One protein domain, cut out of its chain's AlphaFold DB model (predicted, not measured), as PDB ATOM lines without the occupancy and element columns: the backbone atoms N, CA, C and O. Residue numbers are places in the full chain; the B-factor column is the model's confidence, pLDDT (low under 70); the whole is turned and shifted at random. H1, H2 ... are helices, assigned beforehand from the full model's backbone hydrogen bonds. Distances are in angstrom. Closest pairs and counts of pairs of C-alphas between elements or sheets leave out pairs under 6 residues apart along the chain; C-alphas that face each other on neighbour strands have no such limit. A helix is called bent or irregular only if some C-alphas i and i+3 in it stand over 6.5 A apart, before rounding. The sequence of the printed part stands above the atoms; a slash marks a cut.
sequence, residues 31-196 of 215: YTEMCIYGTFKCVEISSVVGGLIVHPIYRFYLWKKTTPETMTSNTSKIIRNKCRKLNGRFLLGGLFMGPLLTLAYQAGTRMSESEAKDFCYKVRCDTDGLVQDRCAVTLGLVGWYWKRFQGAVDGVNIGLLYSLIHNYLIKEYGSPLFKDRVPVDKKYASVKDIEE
ATOM      1  N   TYR A  31      -4.712  32.774   8.792       93.47
ATOM      2  CA  TYR A  31      -4.369  31.614   7.960       93.47
ATOM      3  C   TYR A  31      -2.927  31.140   8.158       93.47
ATOM      4  O   TYR A  31      -2.661  29.938   8.133       93.47
ATOM      5  N   THR A  32      -1.994  32.068   8.382       93.65
ATOM      6  CA  THR A  32      -0.598  31.732   8.663       93.65
ATOM      7  C   THR A  32      -0.461  31.091  10.041       93.65
ATOM      8  O   THR A  32       0.225  30.081  10.169       93.65
ATOM      9  N   GLU A  33      -1.155  31.614  11.053       94.58
ATOM     10  CA  GLU A  33      -1.200  31.008  12.389       94.58
ATOM     11  C   GLU A  33      -1.821  29.610  12.375       94.58
ATOM     12  O   GLU A  33      -1.284  28.697  13.002       94.58
ATOM     13  N   MET A  34      -2.880  29.395  11.588       94.72
ATOM     14  CA  MET A  34      -3.429  28.059  11.364       94.72
ATOM     15  C   MET A  34      -2.387  27.116  10.757       94.72
ATOM     16  O   MET A  34      -2.286  25.971  11.191       94.72
ATOM     17  N   CYS A  35      -1.592  27.568   9.777       94.75
ATOM     18  CA  CYS A  35      -0.536  26.742   9.183       94.75
ATOM     19  C   CYS A  35       0.551  26.396  10.204       94.75
ATOM     20  O   CYS A  35       1.058  25.274  10.198       94.75
ATOM     21  N   ILE A  36       0.894  27.328  11.097       94.67
ATOM     22  CA  ILE A  36       1.828  27.080  12.201       94.67
ATOM     23  C   ILE A  36       1.251  26.025  13.153       94.67
ATOM     24  O   ILE A  36       1.920  25.033  13.439       94.67
ATOM     25  N   TYR A  37      -0.005  26.181  13.576       94.45
ATOM     26  CA  TYR A  37      -0.698  25.193  14.406       94.45
ATOM     27  C   TYR A  37      -0.736  23.809  13.739       94.45
ATOM     28  O   TYR A  37      -0.332  22.811  14.337       94.45
ATOM     29  N   GLY A  38      -1.141  23.741  12.467       95.08
ATOM     30  CA  GLY A  38      -1.166  22.500  11.696       95.08
ATOM     31  C   GLY A  38       0.217  21.863  11.555       95.08
ATOM     32  O   GLY A  38       0.336  20.639  11.608       95.08
ATOM     33  N   THR A  39       1.273  22.677  11.455       96.04
ATOM     34  CA  THR A  39       2.668  22.213  11.476       96.04
ATOM     35  C   THR A  39       3.013  21.548  12.799       96.04
ATOM     36  O   THR A  39       3.523  20.429  12.771       96.04
ATOM     37  N   PHE A  40       2.694  22.165  13.943       95.19
ATOM     38  CA  PHE A  40       2.928  21.544  15.249       95.19
ATOM     39  C   PHE A  40       2.210  20.206  15.369       95.19
ATOM     40  O   PHE A  40       2.866  19.187  15.574       95.19
ATOM     41  N   LYS A  41       0.896  20.169  15.121       94.87
ATOM     42  CA  LYS A  41       0.117  18.929  15.246       94.87
ATOM     43  C   LYS A  41       0.621  17.831  14.305       94.87
ATOM     44  O   LYS A  41       0.741  16.676  14.708       94.87
ATOM     45  N   CYS A  42       0.990  18.165  13.066       96.11
ATOM     46  CA  CYS A  42       1.538  17.181  12.128       96.11
ATOM     47  C   CYS A  42       2.934  16.691  12.533       96.11
ATOM     48  O   CYS A  42       3.238  15.505  12.378       96.11
ATOM     49  N   VAL A  43       3.790  17.563  13.068       95.97
ATOM     50  CA  VAL A  43       5.104  17.190  13.614       95.97
ATOM     51  C   VAL A  43       4.952  16.264  14.820       95.97
ATOM     52  O   VAL A  43       5.638  15.246  14.888       95.97
ATOM     53  N   GLU A  44       4.027  16.557  15.731       95.29
ATOM     54  CA  GLU A  44       3.724  15.714  16.891       95.29
ATOM     55  C   GLU A  44       3.236  14.326  16.459       95.29
ATOM     56  O   GLU A  44       3.843  13.313  16.813       95.29
ATOM     57  N   ILE A  45       2.199  14.269  15.613       95.50
ATOM     58  CA  ILE A  45       1.622  13.011  15.118       95.50
ATOM     59  C   ILE A  45       2.673  12.197  14.356       95.50
ATOM     60  O   ILE A  45       2.846  11.004  14.607       95.50
ATOM     61  N   SER A  46       3.406  12.825  13.436       95.34
ATOM     62  CA  SER A  46       4.436  12.133  12.654       95.34
ATOM     63  C   SER A  46       5.602  11.641  13.514       95.34
ATOM     64  O   SER A  46       6.157  10.584  13.215       95.34
ATOM     65  N   SER A  47       5.943  12.338  14.602       94.58
ATOM     66  CA  SER A  47       6.970  11.905  15.561       94.58
ATOM     67  C   SER A  47       6.521  10.691  16.371       94.58
ATOM     68  O   SER A  47       7.302   9.749  16.538       94.58
ATOM     69  N   VAL A  48       5.255  10.656  16.794       94.33
ATOM     70  CA  VAL A  48       4.656   9.498  17.475       94.33
ATOM     71  C   VAL A  48       4.596   8.300  16.528       94.33
ATOM     72  O   VAL A  48       5.123   7.232  16.842       94.33
ATOM     73  N   VAL A  49       4.027   8.474  15.332       94.65
ATOM     74  CA  VAL A  49       3.905   7.401  14.333       94.65
ATOM     75  C   VAL A  49       5.283   6.907  13.895       94.65
ATOM     76  O   VAL A  49       5.552   5.706  13.912       94.65
ATOM     77  N   GLY A  50       6.184   7.821  13.539       91.90
ATOM     78  CA  GLY A  50       7.534   7.496  13.093       91.90
ATOM     79  C   GLY A  50       8.362   6.822  14.182       91.90
ATOM     80  O   GLY A  50       8.974   5.784  13.934       91.90
ATOM     81  N   GLY A  51       8.362   7.387  15.391       90.39
ATOM     82  CA  GLY A  51       9.216   6.963  16.499       90.39
ATOM     83  C   GLY A  51       8.703   5.758  17.290       90.39
ATOM     84  O   GLY A  51       9.496   4.873  17.612       90.39
ATOM     85  N   LEU A  52       7.404   5.696  17.596       91.67
ATOM     86  CA  LEU A  52       6.841   4.655  18.467       91.67
ATOM     87  C   LEU A  52       6.262   3.467  17.696       91.67
ATOM     88  O   LEU A  52       6.301   2.350  18.202       91.67
ATOM     89  N   ILE A  53       5.768   3.675  16.471       93.11
ATOM     90  CA  ILE A  53       5.106   2.614  15.693       93.11
ATOM     91  C   ILE A  53       6.030   2.105  14.585       93.11
ATOM     92  O   ILE A  53       6.459   0.950  14.582       93.11
ATOM     93  N   VAL A  54       6.375   2.977  13.639       92.96
ATOM     94  CA  VAL A  54       7.078   2.584  12.415       92.96
ATOM     95  C   VAL A  54       8.517   2.166  12.708       92.96
ATOM     96  O   VAL A  54       9.007   1.198  12.127       92.96
ATOM     97  N   HIS A  55       9.203   2.845  13.628       90.76
ATOM     98  CA  HIS A  55      10.593   2.546  13.955       90.76
ATOM     99  C   HIS A  55      10.806   1.129  14.524       90.76
ATOM    100  O   HIS A  55      11.650   0.415  13.968       90.76
ATOM    101  N   PRO A  56      10.074   0.657  15.560       91.60
ATOM    102  CA  PRO A  56      10.154  -0.735  16.011       91.60
ATOM    103  C   PRO A  56       9.818  -1.759  14.921       91.60
ATOM    104  O   PRO A  56      10.580  -2.709  14.734       91.60
ATOM    105  N   ILE A  57       8.740  -1.540  14.156       94.35
ATOM    106  CA  ILE A  57       8.312  -2.448  13.079       94.35
ATOM    107  C   ILE A  57       9.397  -2.554  12.003       94.35
ATOM    108  O   ILE A  57       9.801  -3.650  11.612       94.35
ATOM    109  N   TYR A  58       9.931  -1.417  11.555       93.67
ATOM    110  CA  TYR A  58      10.976  -1.379  10.538       93.67
ATOM    111  C   TYR A  58      12.290  -1.983  11.039       93.67
ATOM    112  O   TYR A  58      12.976  -2.691  10.301       93.67
ATOM    113  N   ARG A  59      12.635  -1.756  12.311       92.62
ATOM    114  CA  ARG A  59      13.797  -2.387  12.944       92.62
ATOM    115  C   ARG A  59      13.655  -3.907  12.950       92.62
ATOM    116  O   ARG A  59      14.604  -4.592  12.582       92.62
ATOM    117  N   PHE A  60      12.490  -4.424  13.332       93.61
ATOM    118  CA  PHE A  60      12.200  -5.858  13.317       93.61
ATOM    119  C   PHE A  60      12.271  -6.445  11.902       93.61
ATOM    120  O   PHE A  60      12.920  -7.469  11.689       93.61
ATOM    121  N   TYR A  61      11.690  -5.755  10.917       94.18
ATOM    122  CA  TYR A  61      11.787  -6.123   9.504       94.18
ATOM    123  C   TYR A  61      13.246  -6.227   9.024       94.18
ATOM    124  O   TYR A  61      13.627  -7.215   8.396       94.18
ATOM    125  N   LEU A  62      14.088  -5.240   9.349       92.41
ATOM    126  CA  LEU A  62      15.501  -5.248   8.961       92.41
ATOM    127  C   LEU A  62      16.290  -6.387   9.620       92.41
ATOM    128  O   LEU A  62      17.146  -6.983   8.967       92.41
ATOM    129  N   TRP A  63      15.993  -6.710  10.881       89.97
ATOM    130  CA  TRP A  63      16.591  -7.867  11.548       89.97
ATOM    131  C   TRP A  63      16.185  -9.179  10.882       89.97
ATOM    132  O   TRP A  63      17.060  -9.982  10.583       89.97
ATOM    133  N   LYS A  64      14.900  -9.362  10.552       91.59
ATOM    134  CA  LYS A  64      14.425 -10.560   9.837       91.59
ATOM    135  C   LYS A  64      15.051 -10.742   8.455       91.59
ATOM    136  O   LYS A  64      15.228 -11.869   8.014       91.59
ATOM    137  N   LYS A  65      15.379  -9.646   7.770       90.53
ATOM    138  CA  LYS A  65      16.030  -9.684   6.452       90.53
ATOM    139  C   LYS A  65      17.528 -10.006   6.528       90.53
ATOM    140  O   LYS A  65      18.129 -10.329   5.509       90.53
ATOM    141  N   THR A  66      18.143  -9.882   7.702       87.34
ATOM    142  CA  THR A  66      19.574 -10.146   7.875       87.34
ATOM    143  C   THR A  66      19.797 -11.654   7.972       87.34
ATOM    144  O   THR A  66      19.459 -12.271   8.977       87.34
ATOM    145  N   THR A  67      20.372 -12.243   6.928       83.54
ATOM    146  CA  THR A  67      20.845 -13.633   6.937       83.54
ATOM    147  C   THR A  67      22.215 -13.732   7.621       83.54
ATOM    148  O   THR A  67      22.950 -12.741   7.628       83.54
ATOM    149  N   PRO A  68      22.614 -14.902   8.156       81.90
ATOM    150  CA  PRO A  68      23.952 -15.095   8.727       81.90
ATOM    151  C   PRO A  68      25.085 -14.686   7.772       81.90
ATOM    152  O   PRO A  68      26.061 -14.084   8.201       81.90
ATOM    153  N   GLU A  69      24.910 -14.913   6.468       82.72
ATOM    154  CA  GLU A  69      25.866 -14.540   5.414       82.72
ATOM    155  C   GLU A  69      26.043 -13.023   5.248       82.72
ATOM    156  O   GLU A  69      27.113 -12.542   4.893       82.72
ATOM    157  N   THR A  70      24.988 -12.248   5.512       81.01
ATOM    158  CA  THR A  70      25.011 -10.777   5.414       81.01
ATOM    159  C   THR A  70      25.294 -10.109   6.760       81.01
ATOM    160  O   THR A  70      25.375  -8.878   6.855       81.01
ATOM    161  N   MET A  71      25.444 -10.903   7.823       83.75
ATOM    162  CA  MET A  71      25.710 -10.408   9.159       83.75
ATOM    163  C   MET A  71      27.191 -10.053   9.299       83.75
ATOM    164  O   MET A  71      28.073 -10.901   9.336       83.75
ATOM    165  N   THR A  72      27.462  -8.758   9.413       86.27
ATOM    166  CA  THR A  72      28.783  -8.220   9.744       86.27
ATOM    167  C   THR A  72      28.787  -7.745  11.195       86.27
ATOM    168  O   THR A  72      27.730  -7.470  11.776       86.27
ATOM    169  N   SER A  73      29.970  -7.532  11.776       87.15
ATOM    170  CA  SER A  73      30.115  -6.890  13.095       87.15
ATOM    171  C   SER A  73      29.421  -5.517  13.178       87.15
ATOM    172  O   SER A  73      29.012  -5.076  14.252       87.15
ATOM    173  N   ASN A  74      29.212  -4.856  12.033       90.22
ATOM    174  CA  ASN A  74      28.579  -3.545  11.920       90.22
ATOM    175  C   ASN A  74      27.070  -3.583  11.626       90.22
ATOM    176  O   ASN A  74      26.441  -2.519  11.582       90.22
ATOM    177  N   THR A  75      26.452  -4.754  11.448       89.02
ATOM    178  CA  THR A  75      25.037  -4.859  11.047       89.02
ATOM    179  C   THR A  75      24.103  -4.098  11.991       89.02
ATOM    180  O   THR A  75      23.247  -3.333  11.542       89.02
ATOM    181  N   SER A  76      24.321  -4.192  13.306       88.99
ATOM    182  CA  SER A  76      23.512  -3.475  14.301       88.99
ATOM    183  C   SER A  76      23.591  -1.947  14.146       88.99
ATOM    184  O   SER A  76      22.589  -1.240  14.304       88.99
ATOM    185  N   LYS A  77      24.771  -1.416  13.798       90.15
ATOM    186  CA  LYS A  77      25.008   0.012  13.542       90.15
ATOM    187  C   LYS A  77      24.336   0.452  12.241       90.15
ATOM    188  O   LYS A  77      23.748   1.533  12.200       90.15
ATOM    189  N   ILE A  78      24.370  -0.388  11.206       90.03
ATOM    190  CA  ILE A  78      23.712  -0.128   9.916       90.03
ATOM    191  C   ILE A  78      22.191  -0.065  10.091       90.03
ATOM    192  O   ILE A  78      21.577   0.914   9.662       90.03
ATOM    193  N   ILE A  79      21.591  -1.054  10.762       90.98
ATOM    194  CA  ILE A  79      20.145  -1.092  11.040       90.98
ATOM    195  C   ILE A  79      19.730   0.165  11.810       90.98
ATOM    196  O   ILE A  79      18.833   0.888  11.379       90.98
ATOM    197  N   ARG A  80      20.447   0.496  12.889       88.51
ATOM    198  CA  ARG A  80      20.194   1.699  13.695       88.51
ATOM    199  C   ARG A  80      20.256   2.983  12.868       88.51
ATOM    200  O   ARG A  80      19.389   3.839  12.998       88.51
ATOM    201  N   ASN A  81      21.249   3.115  11.990       89.43
ATOM    202  CA  ASN A  81      21.375   4.276  11.110       89.43
ATOM    203  C   ASN A  81      20.226   4.379  10.097       89.43
ATOM    204  O   ASN A  81      19.759   5.488   9.839       89.43
ATOM    205  N   LYS A  82      19.754   3.254   9.541       91.31
ATOM    206  CA  LYS A  82      18.584   3.235   8.648       91.31
ATOM    207  C   LYS A  82      17.317   3.664   9.387       91.31
ATOM    208  O   LYS A  82      16.613   4.547   8.905       91.31
ATOM    209  N   CYS A  83      17.078   3.114  10.575       90.78
ATOM    210  CA  CYS A  83      15.947   3.487  11.423       90.78
ATOM    211  C   CYS A  83      15.990   4.973  11.829       90.78
ATOM    212  O   CYS A  83      14.989   5.671  11.717       90.78
ATOM    213  N   ARG A  84      17.167   5.511  12.184       87.97
ATOM    214  CA  ARG A  84      17.343   6.947  12.475       87.97
ATOM    215  C   ARG A  84      16.992   7.842  11.285       87.97
ATOM    216  O   ARG A  84      16.347   8.872  11.464       87.97
ATOM    217  N   LYS A  85      17.417   7.468  10.072       90.69
ATOM    218  CA  LYS A  85      17.053   8.201   8.846       90.69
ATOM    219  C   LYS A  85      15.546   8.150   8.591       90.69
ATOM    220  O   LYS A  85      14.991   9.142   8.135       90.69
ATOM    221  N   LEU A  86      14.898   7.025   8.896       91.34
ATOM    222  CA  LEU A  86      13.447   6.888   8.784       91.34
ATOM    223  C   LEU A  86      12.722   7.855   9.730       91.34
ATOM    224  O   LEU A  86      11.895   8.620   9.251       91.34
ATOM    225  N   ASN A  87      13.105   7.919  11.009       89.87
ATOM    226  CA  ASN A  87      12.526   8.877  11.966       89.87
ATOM    227  C   ASN A  87      12.643  10.323  11.472       89.87
ATOM    228  O   ASN A  87      11.672  11.072  11.511       89.87
ATOM    229  N   GLY A  88      13.808  10.698  10.932       89.87
ATOM    230  CA  GLY A  88      13.995  12.030  10.355       89.87
ATOM    231  C   GLY A  88      13.083  12.323   9.165       89.87
ATOM    232  O   GLY A  88      12.610  13.444   9.027       89.87
ATOM    233  N   ARG A  89      12.783  11.318   8.332       93.79
ATOM    234  CA  ARG A  89      11.834  11.466   7.218       93.79
ATOM    235  C   ARG A  89      10.404  11.665   7.698       93.79
ATOM    236  O   ARG A  89       9.700  12.460   7.094       93.79
ATOM    237  N   PHE A  90       9.990  10.980   8.764       93.95
ATOM    238  CA  PHE A  90       8.675  11.205   9.367       93.95
ATOM    239  C   PHE A  90       8.562  12.621   9.929       93.95
ATOM    240  O   PHE A  90       7.611  13.315   9.590       93.95
ATOM    241  N   LEU A  91       9.570  13.077  10.679       93.28
ATOM    242  CA  LEU A  91       9.601  14.436  11.223       93.28
ATOM    243  C   LEU A  91       9.512  15.504  10.119       93.28
ATOM    244  O   LEU A  91       8.690  16.414  10.194       93.28
ATOM    245  N   LEU A  92      10.334  15.376   9.069       94.27
ATOM    246  CA  LEU A  92      10.286  16.276   7.911       94.27
ATOM    247  C   LEU A  92       8.948  16.173   7.171       94.27
ATOM    248  O   LEU A  92       8.400  17.188   6.758       94.27
ATOM    249  N   GLY A  93       8.402  14.963   7.039       94.08
ATOM    250  CA  GLY A  93       7.076  14.732   6.481       94.08
ATOM    251  C   GLY A  93       6.000  15.506   7.239       94.08
ATOM    252  O   GLY A  93       5.217  16.203   6.610       94.08
ATOM    253  N   GLY A  94       6.008  15.470   8.575       93.52
ATOM    254  CA  GLY A  94       5.097  16.263   9.404       93.52
ATOM    255  C   GLY A  94       5.236  17.769   9.180       93.52
ATOM    256  O   GLY A  94       4.227  18.453   9.022       93.52
ATOM    257  N   LEU A  95       6.474  18.269   9.088       94.37
ATOM    258  CA  LEU A  95       6.761  19.685   8.836       94.37
ATOM    259  C   LEU A  95       6.151  20.175   7.510       94.37
ATOM    260  O   LEU A  95       5.567  21.252   7.465       94.37
ATOM    261  N   PHE A  96       6.266  19.385   6.439       94.15
ATOM    262  CA  PHE A  96       5.714  19.747   5.127       94.15
ATOM    263  C   PHE A  96       4.208  19.488   5.019       94.15
ATOM    264  O   PHE A  96       3.497  20.263   4.382       94.15
ATOM    265  N   MET A  97       3.704  18.419   5.641       94.38
ATOM    266  CA  MET A  97       2.280  18.082   5.605       94.38
ATOM    267  C   MET A  97       1.425  19.071   6.397       94.38
ATOM    268  O   MET A  97       0.282  19.287   6.018       94.38
ATOM    269  N   GLY A  98       1.963  19.706   7.443       93.03
ATOM    270  CA  GLY A  98       1.231  20.680   8.257       93.03
ATOM    271  C   GLY A  98       0.597  21.816   7.451       93.03
ATOM    272  O   GLY A  98      -0.634  21.917   7.420       93.03
ATOM    273  N   PRO A  99       1.392  22.644   6.749       94.40
ATOM    274  CA  PRO A  99       0.857  23.711   5.911       94.40
ATOM    275  C   PRO A  99      -0.040  23.180   4.789       94.40
ATOM    276  O   PRO A  99      -1.097  23.749   4.541       94.40
ATOM    277  N   LEU A 100       0.321  22.059   4.150       95.42
ATOM    278  CA  LEU A 100      -0.472  21.476   3.059       95.42
ATOM    279  C   LEU A 100      -1.865  21.031   3.518       95.42
ATOM    280  O   LEU A 100      -2.856  21.360   2.870       95.42
ATOM    281  N   LEU A 101      -1.957  20.312   4.641       95.47
ATOM    282  CA  LEU A 101      -3.232  19.867   5.207       95.47
ATOM    283  C   LEU A 101      -4.060  21.042   5.713       95.47
ATOM    284  O   LEU A 101      -5.275  21.042   5.542       95.47
ATOM    285  N   THR A 102      -3.413  22.060   6.282       94.37
ATOM    286  CA  THR A 102      -4.108  23.271   6.727       94.37
ATOM    287  C   THR A 102      -4.701  24.031   5.543       94.37
ATOM    288  O   THR A 102      -5.877  24.382   5.574       94.37
ATOM    289  N   LEU A 103      -3.930  24.230   4.471       93.87
ATOM    290  CA  LEU A 103      -4.412  24.867   3.244       93.87
ATOM    291  C   LEU A 103      -5.530  24.048   2.586       93.87
ATOM    292  O   LEU A 103      -6.529  24.614   2.151       93.87
ATOM    293  N   ALA A 104      -5.403  22.717   2.554       94.57
ATOM    294  CA  ALA A 104      -6.449  21.832   2.043       94.57
ATOM    295  C   ALA A 104      -7.733  21.913   2.885       94.57
ATOM    296  O   ALA A 104      -8.831  21.955   2.332       94.57
ATOM    297  N   TYR A 105      -7.604  21.985   4.211       93.81
ATOM    298  CA  TYR A 105      -8.728  22.167   5.125       93.81
ATOM    299  C   TYR A 105      -9.417  23.520   4.913       93.81
ATOM    300  O   TYR A 105     -10.640  23.568   4.782       93.81
ATOM    301  N   GLN A 106      -8.649  24.607   4.798       92.32
ATOM    302  CA  GLN A 106      -9.164  25.948   4.500       92.32
ATOM    303  C   GLN A 106      -9.898  25.985   3.151       92.32
ATOM    304  O   GLN A 106     -11.020  26.482   3.069       92.32
ATOM    305  N   ALA A 107      -9.307  25.398   2.106       91.95
ATOM    306  CA  ALA A 107      -9.913  25.321   0.778       91.95
ATOM    307  C   ALA A 107     -11.200  24.474   0.762       91.95
ATOM    308  O   ALA A 107     -12.174  24.849   0.110       91.95
ATOM    309  N   GLY A 108     -11.222  23.351   1.489       94.05
ATOM    310  CA  GLY A 108     -12.377  22.452   1.561       94.05
ATOM    311  C   GLY A 108     -13.548  23.021   2.364       94.05
ATOM    312  O   GLY A 108     -14.700  22.846   1.977       94.05
ATOM    313  N   THR A 109     -13.264  23.728   3.461       93.08
ATOM    314  CA  THR A 109     -14.289  24.314   4.346       93.08
ATOM    315  C   THR A 109     -14.761  25.696   3.912       93.08
ATOM    316  O   THR A 109     -15.814  26.133   4.364       93.08
ATOM    317  N   ARG A 110     -14.010  26.381   3.035       90.99
ATOM    318  CA  ARG A 110     -14.224  27.796   2.681       90.99
ATOM    319  C   ARG A 110     -14.315  28.693   3.921       90.99
ATOM    320  O   ARG A 110     -15.146  29.595   3.978       90.99
ATOM    321  N   MET A 111     -13.458  28.412   4.900       89.95
ATOM    322  CA  MET A 111     -13.415  29.121   6.175       89.95
ATOM    323  C   MET A 111     -13.211  30.622   5.954       89.95
ATOM    324  O   MET A 111     -12.284  31.040   5.259       89.95
ATOM    325  N   SER A 112     -14.085  31.425   6.552       93.23
ATOM    326  CA  SER A 112     -13.979  32.882   6.535       93.23
ATOM    327  C   SER A 112     -12.845  33.374   7.440       93.23
ATOM    328  O   SER A 112     -12.395  32.680   8.353       93.23
ATOM    329  N   GLU A 113     -12.382  34.607   7.219       91.56
ATOM    330  CA  GLU A 113     -11.303  35.181   8.032       91.56
ATOM    331  C   GLU A 113     -11.695  35.299   9.515       91.56
ATOM    332  O   GLU A 113     -10.866  35.065  10.392       91.56
ATOM    333  N   SER A 114     -12.963  35.610   9.808       90.73
ATOM    334  CA  SER A 114     -13.476  35.689  11.180       90.73
ATOM    335  C   SER A 114     -13.464  34.328  11.874       90.73
ATOM    336  O   SER A 114     -13.019  34.232  13.014       90.73
ATOM    337  N   GLU A 115     -13.871  33.262  11.182       92.37
ATOM    338  CA  GLU A 115     -13.799  31.895  11.708       92.37
ATOM    339  C   GLU A 115     -12.350  31.458  11.945       92.37
ATOM    340  O   GLU A 115     -12.049  30.842  12.968       92.37
ATOM    341  N   ALA A 116     -11.437  31.815  11.037       93.50
ATOM    342  CA  ALA A 116     -10.016  31.522  11.184       93.50
ATOM    343  C   ALA A 116      -9.395  32.275  12.378       93.50
ATOM    344  O   ALA A 116      -8.587  31.702  13.115       93.50
ATOM    345  N   LYS A 117      -9.797  33.533  12.619       93.94
ATOM    346  CA  LYS A 117      -9.409  34.300  13.815       93.94
ATOM    347  C   LYS A 117      -9.952  33.666  15.093       93.94
ATOM    348  O   LYS A 117      -9.181  33.430  16.018       93.94
ATOM    349  N   ASP A 118     -11.237  33.327  15.135       93.13
ATOM    350  CA  ASP A 118     -11.846  32.682  16.302       93.13
ATOM    351  C   ASP A 118     -11.186  31.328  16.606       93.13
ATOM    352  O   ASP A 118     -10.939  30.997  17.768       93.13
ATOM    353  N   PHE A 119     -10.842  30.553  15.573       93.76
ATOM    354  CA  PHE A 119     -10.076  29.318  15.719       93.76
ATOM    355  C   PHE A 119      -8.698  29.574  16.342       93.76
ATOM    356  O   PHE A 119      -8.351  28.954  17.347       93.76
ATOM    357  N   CYS A 120      -7.923  30.510  15.787       94.05
ATOM    358  CA  CYS A 120      -6.588  30.829  16.296       94.05
ATOM    359  C   CYS A 120      -6.643  31.354  17.736       94.05
ATOM    360  O   CYS A 120      -5.798  30.996  18.554       94.05
ATOM    361  N   TYR A 121      -7.665  32.137  18.085       93.59
ATOM    362  CA  TYR A 121      -7.854  32.614  19.449       93.59
ATOM    363  C   TYR A 121      -8.133  31.480  20.431       93.59
ATOM    364  O   TYR A 121      -7.535  31.439  21.505       93.59
ATOM    365  N   LYS A 122      -8.986  30.521  20.049       93.06
ATOM    366  CA  LYS A 122      -9.239  29.319  20.854       93.06
ATOM    367  C   LYS A 122      -7.958  28.523  21.081       93.06
ATOM    368  O   LYS A 122      -7.683  28.157  22.216       93.06
ATOM    369  N   VAL A 123      -7.151  28.331  20.034       92.93
ATOM    370  CA  VAL A 123      -5.847  27.652  20.132       92.93
ATOM    371  C   VAL A 123      -4.899  28.395  21.076       92.93
ATOM    372  O   VAL A 123      -4.278  27.776  21.930       92.93
ATOM    373  N   ARG A 124      -4.808  29.727  20.979       91.80
ATOM    374  CA  ARG A 124      -3.991  30.543  21.896       91.80
ATOM    375  C   ARG A 124      -4.516  30.534  23.338       91.80
ATOM    376  O   ARG A 124      -3.754  30.767  24.268       91.80
ATOM    377  N   CYS A 125      -5.813  30.316  23.537       90.71
ATOM    378  CA  CYS A 125      -6.416  30.237  24.864       90.71
ATOM    379  C   CYS A 125      -6.307  28.846  25.503       90.71
ATOM    380  O   CYS A 125      -6.445  28.766  26.729       90.71
ATOM    381  N   ASP A 126      -6.065  27.799  24.710       90.71
ATOM    382  CA  ASP A 126      -5.887  26.422  25.171       90.71
ATOM    383  C   ASP A 126      -4.526  26.239  25.858       90.71
ATOM    384  O   ASP A 126      -3.494  25.980  25.236       90.71
ATOM    385  N   THR A 127      -4.542  26.382  27.181       88.02
ATOM    386  CA  THR A 127      -3.346  26.284  28.019       88.02
ATOM    387  C   THR A 127      -2.726  24.886  27.990       88.02
ATOM    388  O   THR A 127      -1.500  24.775  27.999       88.02
ATOM    389  N   ASP A 128      -3.528  23.820  27.919       89.10
ATOM    390  CA  ASP A 128      -2.998  22.452  27.900       89.10
ATOM    391  C   ASP A 128      -2.330  22.158  26.545       89.10
ATOM    392  O   ASP A 128      -1.217  21.622  26.502       89.10
ATOM    393  N   GLY A 129      -2.967  22.582  25.446       91.46
ATOM    394  CA  GLY A 129      -2.406  22.505  24.097       91.46
ATOM    395  C   GLY A 129      -1.110  23.306  23.942       91.46
ATOM    396  O   GLY A 129      -0.128  22.794  23.403       91.46
ATOM    397  N   LEU A 130      -1.054  24.526  24.484       91.88
ATOM    398  CA  LEU A 130       0.154  25.357  24.444       91.88
ATOM    399  C   LEU A 130       1.310  24.773  25.258       91.88
ATOM    400  O   LEU A 130       2.454  24.804  24.803       91.88
ATOM    401  N   VAL A 131       1.042  24.235  26.454       90.99
ATOM    402  CA  VAL A 131       2.073  23.551  27.251       90.99
ATOM    403  C   VAL A 131       2.640  22.373  26.467       90.99
ATOM    404  O   VAL A 131       3.860  22.222  26.408       90.99
ATOM    405  N   GLN A 132       1.777  21.581  25.826       93.52
ATOM    406  CA  GLN A 132       2.197  20.475  24.974       93.52
ATOM    407  C   GLN A 132       3.107  20.947  23.832       93.52
ATOM    408  O   GLN A 132       4.223  20.435  23.711       93.52
ATOM    409  N   ASP A 133       2.687  21.949  23.057       94.18
ATOM    410  CA  ASP A 133       3.459  22.451  21.915       94.18
ATOM    411  C   ASP A 133       4.823  23.005  22.361       94.18
ATOM    412  O   ASP A 133       5.863  22.698  21.771       94.18
ATOM    413  N   ARG A 134       4.860  23.778  23.456       93.93
ATOM    414  CA  ARG A 134       6.106  24.326  24.023       93.93
ATOM    415  C   ARG A 134       7.039  23.228  24.528       93.93
ATOM    416  O   ARG A 134       8.250  23.299  24.289       93.93
ATOM    417  N   CYS A 135       6.503  22.206  25.197       93.26
ATOM    418  CA  CYS A 135       7.260  21.033  25.632       93.26
ATOM    419  C   CYS A 135       7.841  20.275  24.438       93.26
ATOM    420  O   CYS A 135       9.038  19.981  24.435       93.26
ATOM    421  N   ALA A 136       7.022  19.998  23.421       95.02
ATOM    422  CA  ALA A 136       7.430  19.299  22.209       95.02
ATOM    423  C   ALA A 136       8.539  20.056  21.466       95.02
ATOM    424  O   ALA A 136       9.545  19.453  21.091       95.02
ATOM    425  N   VAL A 137       8.413  21.379  21.315       94.64
ATOM    426  CA  VAL A 137       9.447  22.225  20.698       94.64
ATOM    427  C   VAL A 137      10.727  22.225  21.516       94.64
ATOM    428  O   VAL A 137      11.795  21.934  20.982       94.64
ATOM    429  N   THR A 138      10.641  22.532  22.811       94.05
ATOM    430  CA  THR A 138      11.833  22.700  23.649       94.05
ATOM    431  C   THR A 138      12.606  21.391  23.761       94.05
ATOM    432  O   THR A 138      13.810  21.350  23.502       94.05
ATOM    433  N   LEU A 139      11.918  20.291  24.069       95.47
ATOM    434  CA  LEU A 139      12.549  18.979  24.192       95.47
ATOM    435  C   LEU A 139      12.949  18.408  22.830       95.47
ATOM    436  O   LEU A 139      13.992  17.764  22.730       95.47
ATOM    437  N   GLY A 140      12.198  18.705  21.768       95.43
ATOM    438  CA  GLY A 140      12.580  18.397  20.391       95.43
ATOM    439  C   GLY A 140      13.885  19.081  19.976       95.43
ATOM    440  O   GLY A 140      14.755  18.441  19.389       95.43
ATOM    441  N   LEU A 141      14.085  20.353  20.334       95.29
ATOM    442  CA  LEU A 141      15.330  21.085  20.071       95.29
ATOM    443  C   LEU A 141      16.503  20.563  20.909       95.29
ATOM    444  O   LEU A 141      17.595  20.359  20.373       95.29
ATOM    445  N   VAL A 142      16.284  20.277  22.196       96.11
ATOM    446  CA  VAL A 142      17.298  19.643  23.065       96.11
ATOM    447  C   VAL A 142      17.704  18.278  22.503       96.11
ATOM    448  O   VAL A 142      18.889  17.959  22.370       96.11
ATOM    449  N   GLY A 143      16.721  17.480  22.096       94.59
ATOM    450  CA  GLY A 143      16.943  16.197  21.456       94.59
ATOM    451  C   GLY A 143      17.685  16.326  20.123       94.59
ATOM    452  O   GLY A 143      18.629  15.571  19.860       94.59
ATOM    453  N   TRP A 144      17.322  17.312  19.298       94.38
ATOM    454  CA  TRP A 144      18.020  17.627  18.052       94.38
ATOM    455  C   TRP A 144      19.495  17.939  18.287       94.38
ATOM    456  O   TRP A 144      20.359  17.416  17.578       94.38
ATOM    457  N   TYR A 145      19.791  18.764  19.290       94.37
ATOM    458  CA  TYR A 145      21.157  19.117  19.651       94.37
ATOM    459  C   TYR A 145      21.985  17.869  19.997       94.37
ATOM    460  O   TYR A 145      23.101  17.716  19.501       94.37
ATOM    461  N   TRP A 146      21.411  16.916  20.743       92.36
ATOM    462  CA  TRP A 146      22.123  15.707  21.170       92.36
ATOM    463  C   TRP A 146      22.266  14.640  20.071       92.36
ATOM    464  O   TRP A 146      23.356  14.113  19.842       92.36
ATOM    465  N   LYS A 147      21.170  14.249  19.399       90.58
ATOM    466  CA  LYS A 147      21.147  13.105  18.453       90.58
ATOM    467  C   LYS A 147      20.559  13.444  17.078       90.58
ATOM    468  O   LYS A 147      20.196  12.527  16.327       90.58
ATOM    469  N   ARG A 148      20.506  14.728  16.703       91.04
ATOM    470  CA  ARG A 148      19.908  15.221  15.443       91.04
ATOM    471  C   ARG A 148      18.467  14.713  15.303       91.04
ATOM    472  O   ARG A 148      17.744  14.666  16.288       91.04
ATOM    473  N   PHE A 149      18.054  14.282  14.112       89.83
ATOM    474  CA  PHE A 149      16.682  13.842  13.825       89.83
ATOM    475  C   PHE A 149      16.102  12.815  14.801       89.83
ATOM    476  O   PHE A 149      14.950  12.946  15.195       89.83
ATOM    477  N   GLN A 150      16.872  11.794  15.192       89.21
ATOM    478  CA  GLN A 150      16.357  10.799  16.138       89.21
ATOM    479  C   GLN A 150      16.114  11.429  17.501       89.21
ATOM    480  O   GLN A 150      15.056  11.225  18.076       89.21
ATOM    481  N   GLY A 151      17.072  12.220  17.984       92.72
ATOM    482  CA  GLY A 151      16.900  12.902  19.254       92.72
ATOM    483  C   GLY A 151      15.744  13.890  19.216       92.72
ATOM    484  O   GLY A 151      15.031  13.974  20.198       92.72
ATOM    485  N   ALA A 152      15.504  14.577  18.097       94.58
ATOM    486  CA  ALA A 152      14.346  15.456  17.964       94.58
ATOM    487  C   ALA A 152      13.022  14.703  18.092       94.58
ATOM    488  O   ALA A 152      12.166  15.125  18.857       94.58
ATOM    489  N   VAL A 153      12.875  13.565  17.406       93.91
ATOM    490  CA  VAL A 153      11.681  12.713  17.529       93.91
ATOM    491  C   VAL A 153      11.525  12.185  18.957       93.91
ATOM    492  O   VAL A 153      10.437  12.259  19.520       93.91
ATOM    493  N   ASP A 154      12.612  11.701  19.564       93.75
ATOM    494  CA  ASP A 154      12.604  11.230  20.953       93.75
ATOM    495  C   ASP A 154      12.220  12.373  21.914       93.75
ATOM    496  O   ASP A 154      11.404  12.183  22.809       93.75
ATOM    497  N   GLY A 155      12.753  13.576  21.695       95.88
ATOM    498  CA  GLY A 155      12.479  14.775  22.480       95.88
ATOM    499  C   GLY A 155      11.035  15.253  22.363       95.88
ATOM    500  O   GLY A 155      10.409  15.525  23.385       95.88
ATOM    501  N   VAL A 156      10.476  15.280  21.149       96.02
ATOM    502  CA  VAL A 156       9.049  15.561  20.918       96.02
ATOM    503  C   VAL A 156       8.192  14.541  21.669       96.02
ATOM    504  O   VAL A 156       7.326  14.936  22.441       96.02
ATOM    505  N   ASN A 157       8.481  13.243  21.535       95.05
ATOM    506  CA  ASN A 157       7.729  12.188  22.223       95.05
ATOM    507  C   ASN A 157       7.817  12.300  23.756       95.05
ATOM    508  O   ASN A 157       6.816  12.094  24.437       95.05
ATOM    509  N   ILE A 158       8.983  12.656  24.308       95.41
ATOM    510  CA  ILE A 158       9.141  12.925  25.746       95.41
ATOM    511  C   ILE A 158       8.331  14.159  26.159       95.41
ATOM    512  O   ILE A 158       7.715  14.146  27.220       95.41
ATOM    513  N   GLY A 159       8.292  15.207  25.332       94.41
ATOM    514  CA  GLY A 159       7.487  16.401  25.598       94.41
ATOM    515  C   GLY A 159       5.989  16.125  25.610       94.41
ATOM    516  O   GLY A 159       5.308  16.579  26.526       94.41
ATOM    517  N   LEU A 160       5.507  15.313  24.670       94.53
ATOM    518  CA  LEU A 160       4.126  14.826  24.647       94.53
ATOM    519  C   LEU A 160       3.815  13.941  25.859       94.53
ATOM    520  O   LEU A 160       2.758  14.052  26.470       94.53
ATOM    521  N   LEU A 161       4.743  13.064  26.248       94.53
ATOM    522  CA  LEU A 161       4.569  12.241  27.441       94.53
ATOM    523  C   LEU A 161       4.505  13.102  28.708       94.53
ATOM    524  O   LEU A 161       3.661  12.865  29.566       94.53
ATOM    525  N   TYR A 162       5.370  14.113  28.818       93.52
ATOM    526  CA  TYR A 162       5.344  15.055  29.930       93.52
ATOM    527  C   TYR A 162       4.021  15.823  29.985       93.52
ATOM    528  O   TYR A 162       3.453  15.926  31.067       93.52
ATOM    529  N   SER A 163       3.510  16.334  28.858       91.10
ATOM    530  CA  SER A 163       2.238  17.068  28.855       91.10
ATOM    531  C   SER A 163       1.070  16.174  29.278       91.10
ATOM    532  O   SER A 163       0.242  16.600  30.079       91.10
ATOM    533  N   LEU A 164       1.047  14.911  28.838       92.01
ATOM    534  CA  LEU A 164       0.062  13.924  29.286       92.01
ATOM    535  C   LEU A 164       0.174  13.660  30.793       92.01
ATOM    536  O   LEU A 164      -0.817  13.770  31.509       92.01
ATOM    537  N   ILE A 165       1.375  13.360  31.298       91.70
ATOM    538  CA  ILE A 165       1.607  13.133  32.735       91.70
ATOM    539  C   ILE A 165       1.197  14.364  33.543       91.70
ATOM    540  O   ILE A 165       0.531  14.237  34.569       91.70
ATOM    541  N   HIS A 166       1.565  15.554  33.075       89.45
ATOM    542  CA  HIS A 166       1.199  16.795  33.729       89.45
ATOM    543  C   HIS A 166      -0.322  16.934  33.821       89.45
ATOM    544  O   HIS A 166      -0.845  17.122  34.916       89.45
ATOM    545  N   ASN A 167      -1.030  16.771  32.703       88.25
ATOM    546  CA  ASN A 167      -2.475  16.969  32.635       88.25
ATOM    547  C   ASN A 167      -3.265  15.948  33.462       88.25
ATOM    548  O   ASN A 167      -4.269  16.325  34.060       88.25
ATOM    549  N   TYR A 168      -2.816  14.690  33.519       88.97
ATOM    550  CA  TYR A 168      -3.532  13.625  34.229       88.97
ATOM    551  C   TYR A 168      -3.131  13.453  35.697       88.97
ATOM    552  O   TYR A 168      -3.957  13.000  36.481       88.97
ATOM    553  N   LEU A 169      -1.883  13.753  36.073       88.88
ATOM    554  CA  LEU A 169      -1.356  13.410  37.403       88.88
ATOM    555  C   LEU A 169      -0.885  14.618  38.217       88.88
ATOM    556  O   LEU A 169      -0.971  14.591  39.439       88.88
ATOM    557  N   ILE A 170      -0.349  15.658  37.572       86.66
ATOM    558  CA  ILE A 170       0.339  16.758  38.278       86.66
ATOM    559  C   ILE A 170      -0.523  18.018  38.354       86.66
ATOM    560  O   ILE A 170      -0.335  18.816  39.267       86.66
ATOM    561  N   LYS A 171      -1.483  18.199  37.441       84.69
ATOM    562  CA  LYS A 171      -2.275  19.429  37.293       84.69
ATOM    563  C   LYS A 171      -2.987  19.871  38.578       84.69
ATOM    564  O   LYS A 171      -3.165  21.067  38.778       84.69
ATOM    565  N   GLU A 172      -3.350  18.932  39.454       83.15
ATOM    566  CA  GLU A 172      -3.951  19.224  40.766       83.15
ATOM    567  C   GLU A 172      -2.942  19.742  41.805       83.15
ATOM    568  O   GLU A 172      -3.313  20.490  42.706       83.15
ATOM    569  N   TYR A 173      -1.666  19.369  41.683       82.00
ATOM    570  CA  TYR A 173      -0.640  19.577  42.711       82.00
ATOM    571  C   TYR A 173       0.476  20.540  42.292       82.00
ATOM    572  O   TYR A 173       1.319  20.897  43.115       82.00
ATOM    573  N   GLY A 174       0.533  20.955  41.026       82.41
ATOM    574  CA  GLY A 174       1.647  21.741  40.514       82.41
ATOM    575  C   GLY A 174       1.324  22.565  39.278       82.41
ATOM    576  O   GLY A 174       0.267  22.455  38.663       82.41
ATOM    577  N   SER A 175       2.277  23.421  38.916       81.35
ATOM    578  CA  SER A 175       2.249  24.189  37.673       81.35
ATOM    579  C   SER A 175       3.092  23.513  36.589       81.35
ATOM    580  O   SER A 175       4.161  22.980  36.908       81.35
ATOM    581  N   PRO A 176       2.701  23.607  35.308       83.16
ATOM    582  CA  PRO A 176       3.500  23.069  34.214       83.16
ATOM    583  C   PRO A 176       4.812  23.840  34.052       83.16
ATOM    584  O   PRO A 176       4.888  25.027  34.376       83.16
ATOM    585  N   LEU A 177       5.821  23.188  33.460       79.17
ATOM    586  CA  LEU A 177       7.115  23.805  33.127       79.17
ATOM    587  C   LEU A 177       6.966  25.092  32.296       79.17
ATOM    588  O   LEU A 177       7.720  26.040  32.493       79.17
ATOM    589  N   PHE A 178       5.981  25.140  31.395       81.35
ATOM    590  CA  PHE A 178       5.734  26.272  30.496       81.35
ATOM    591  C   PHE A 178       4.349  26.888  30.709       81.35
ATOM    592  O   PHE A 178       3.534  26.951  29.786       81.35
ATOM    593  N   LYS A 179       4.077  27.320  31.943       82.52
ATOM    594  CA  LYS A 179       2.814  27.950  32.347       82.52
ATOM    595  C   LYS A 179       2.487  29.206  31.523       82.52
ATOM    596  O   LYS A 179       3.343  30.064  31.314       82.52
ATOM    597  N   ASP A 180       1.218  29.339  31.139       83.96
ATOM    598  CA  ASP A 180       0.677  30.578  30.575       83.96
ATOM    599  C   ASP A 180       0.659  31.707  31.603       83.96
ATOM    600  O   ASP A 180       0.203  31.536  32.738       83.96
ATOM    601  N   ARG A 181       1.128  32.887  31.192       82.62
ATOM    602  CA  ARG A 181       1.168  34.057  32.074       82.62
ATOM    603  C   ARG A 181      -0.117  34.872  32.053       82.62
ATOM    604  O   ARG A 181      -0.392  35.547  33.038       82.62
ATOM    605  N   VAL A 182      -0.912  34.790  30.982       83.72
ATOM    606  CA  VAL A 182      -2.242  35.411  30.928       83.72
ATOM    607  C   VAL A 182      -3.226  34.498  31.664       83.72
ATOM    608  O   VAL A 182      -3.529  33.407  31.165       83.72
ATOM    609  N   PRO A 183      -3.709  34.894  32.852       80.90
ATOM    610  CA  PRO A 183      -4.598  34.052  33.629       80.90
ATOM    611  C   PRO A 183      -5.984  34.014  32.968       80.90
ATOM    612  O   PRO A 183      -6.356  34.911  32.208       80.90
ATOM    613  N   VAL A 184      -6.725  32.928  33.196       83.37
ATOM    614  CA  VAL A 184      -7.961  32.613  32.455       83.37
ATOM    615  C   VAL A 184      -9.035  33.691  32.634       83.37
ATOM    616  O   VAL A 184      -9.747  33.999  31.686       83.37
ATOM    617  N   ASP A 185      -9.093  34.317  33.807       84.82
ATOM    618  CA  ASP A 185     -10.010  35.403  34.175       84.82
ATOM    619  C   ASP A 185      -9.794  36.699  33.382       84.82
ATOM    620  O   ASP A 185     -10.719  37.497  33.248       84.82
ATOM    621  N   LYS A 186      -8.593  36.911  32.835       84.64
ATOM    622  CA  LYS A 186      -8.273  38.102  32.035       84.64
ATOM    623  C   LYS A 186      -8.468  37.893  30.536       84.64
ATOM    624  O   LYS A 186      -8.294  38.840  29.776       84.64
ATOM    625  N   LYS A 187      -8.782  36.672  30.094       86.73
ATOM    626  CA  LYS A 187      -9.000  36.364  28.676       86.73
ATOM    627  C   LYS A 187     -10.350  36.942  28.232       86.73
ATOM    628  O   LYS A 187     -11.336  36.874  28.960       86.73
ATOM    629  N   TYR A 188     -10.399  37.506  27.029       86.09
ATOM    630  CA  TYR A 188     -11.648  37.968  26.417       86.09
ATOM    631  C   TYR A 188     -12.523  36.769  26.014       86.09
ATOM    632  O   TYR A 188     -11.996  35.681  25.767       86.09
ATOM    633  N   ALA A 189     -13.846  36.938  25.932       83.76
ATOM    634  CA  ALA A 189     -14.727  35.825  25.580       83.76
ATOM    635  C   ALA A 189     -14.612  35.469  24.089       83.76
ATOM    636  O   ALA A 189     -14.652  34.292  23.727       83.76
ATOM    637  N   SER A 190     -14.411  36.470  23.228       85.45
ATOM    638  CA  SER A 190     -14.201  36.279  21.793       85.45
ATOM    639  C   SER A 190     -13.248  37.315  21.185       85.45
ATOM    640  O   SER A 190     -12.972  38.357  21.784       85.45
ATOM    641  N   VAL A 191     -12.767  37.057  19.962       86.30
ATOM    642  CA  VAL A 191     -11.990  38.044  19.186       86.30
ATOM    643  C   VAL A 191     -12.847  39.268  18.854       86.30
ATOM    644  O   VAL A 191     -12.352  40.398  18.868       86.30
ATOM    645  N   LYS A 192     -14.150  39.057  18.619       84.41
ATOM    646  CA  LYS A 192     -15.105  40.121  18.285       84.41
ATOM    647  C   LYS A 192     -15.202  41.165  19.390       84.41
ATOM    648  O   LYS A 192     -15.205  42.349  19.078       84.41
ATOM    649  N   ASP A 193     -15.157  40.753  20.657       81.98
ATOM    650  CA  ASP A 193     -15.230  41.675  21.800       81.98
ATOM    651  C   ASP A 193     -14.115  42.734  21.754       81.98
ATOM    652  O   ASP A 193     -14.303  43.883  22.162       81.98
ATOM    653  N   ILE A 194     -12.932  42.363  21.253       82.09
ATOM    654  CA  ILE A 194     -11.804  43.288  21.115       82.09
ATOM    655  C   ILE A 194     -11.896  44.097  19.839       82.09
ATOM    656  O   ILE A 194     -11.600  45.290  19.864       82.09
ATOM    657  N   GLU A 195     -12.285  43.485  18.725       82.07
ATOM    658  CA  GLU A 195     -12.485  44.227  17.481       82.07
ATOM    659  C   GLU A 195     -13.548  45.322  17.670       82.07
ATOM    660  O   GLU A 195     -13.345  46.458  17.233       82.07
ATOM    661  N   GLU A 196     -14.610  45.039  18.425       82.48
ATOM    662  CA  GLU A 196     -15.633  46.004  18.831       82.48
ATOM    663  C   GLU A 196     -15.070  47.095  19.749       82.48
ATOM    664  O   GLU A 196     -15.246  48.281  19.457       82.48
TER     665      GLU A 196
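Overview. This is residues 31 to 196 of the 215 residues of an uncharacterized protein of Strongyloides stercoralis (UniProt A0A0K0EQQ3). The longest helix, H4, folds back on itself into two arms, H4a and H4b, and H4b packs crosswise on a long helical hairpin made of H1 and H2. H3 runs from one end of this hairpin, beside the first residues of H1, to the beginning of H4a; the hairpin's own link, residues 66 to 74, lies at one end of the long axis, and the short helix H5 lies at the other. The printed part has 166 residues with five named helices, in the order H1, H2, H3, H4, H5, and no named strand; the class is all helix. The whole is loose, with a radius of gyration of the C-alphas of 19.9 A, and elongated, with spans of 74 by 43 by 24 A.

Along the chain. H4, residues 127 to 170, was assigned as one helix by its hydrogen bonds, but it is bent: C-alphas 146 and 149 are 9.3 A apart. Its arm H4a, residues 127 to 146, is 28.4 A from first to last C-alpha and begins with C-alpha 127 at (-3.346, 26.284, 28.019). Its arm H4b, residues 149 to 170, is 29.6 A long. H1, residues 31 to 65, is 46.1 A long and begins with C-alpha 31 at (-4.369, 31.614, 7.960). It has a kink of 32 degrees near residue 55 and is neither bent nor irregular, but only just: C-alphas 51 and 54 are 6.4 A apart. H2, residues 75 to 109, is 49.4 A long, with a kink of 32 degrees near residue 97. It too is neither bent nor irregular, but only just: C-alphas 96 and 99 are 6.3 A apart. H3, residues 113 to 125, is 18.2 A long. H5, residues 191 to 196, is 8.8 A long and ends with C-alpha 196 at (-15.633, 46.004, 18.831).

Arrangement. H4a and H4b touch and run opposite ways at a shallow tilt of 33 degrees, only just short of steep; their closest C-alphas, those of Gly 143 and Gly 151, are 4.0 A apart. H4b, with residues 153 to 160 alone, touches residues 44 to 51 of H1, the closest C-alphas being those of Ser 47 and Val 153 at 5.2 A. Their tilt of 69.6 degrees is steep, only just short of about perpendicular. With residues 149 to 153 alone, H4b touches residues 84 to 91 of H2 at a steep tilt of 65 degrees; the closest C-alphas, those of Gly 88 and Phe 149, are 4.7 A apart. H1 and H2 form a helical hairpin and touch at a shallow tilt of 31 degrees, with the C-alphas of Thr 39 and Gly 98 closest at 3.8 A. H4a is close to H1 but not clearly touching, with the closest C-alphas, those of Phe 40 and Asp 133, 6.7 A apart; H4a and H2 are apart. H1, with residues 31 to 34 alone, touches H3 at a steep tilt of 63 degrees, the closest C-alphas being those of Met 34 and Cys 120 at 6.5 A. H3 and H4a only just touch, with 3 pairs of C-alphas within 8 A, and only at the corner; their closest C-alphas, those of Arg 124 and Leu 130, are 7.1 A apart. H3 and H5 only just touch, also with 3 pairs, the C-alphas of Asp 118 and Val 191 closest at 6.1 A. Every O i to N i+4 pair is within hydrogen-bond range in H3, H4a, H4b and H5, against 28 of 31 in H1 and 29 of 31 in H2.

Size, cuts and confidence. The two C-alphas farthest apart, those of Glu 69 and Glu 196, are 74.6 A from each other. The printed part has no cut. The link from H4 to H5, residues 171 to 190, is long; those from H2 to H3 and from H3 to H4 are tight, and that from H1 to H2 is short. The mean pLDDT of the printed part is 90.9, and no printed residue is under 70.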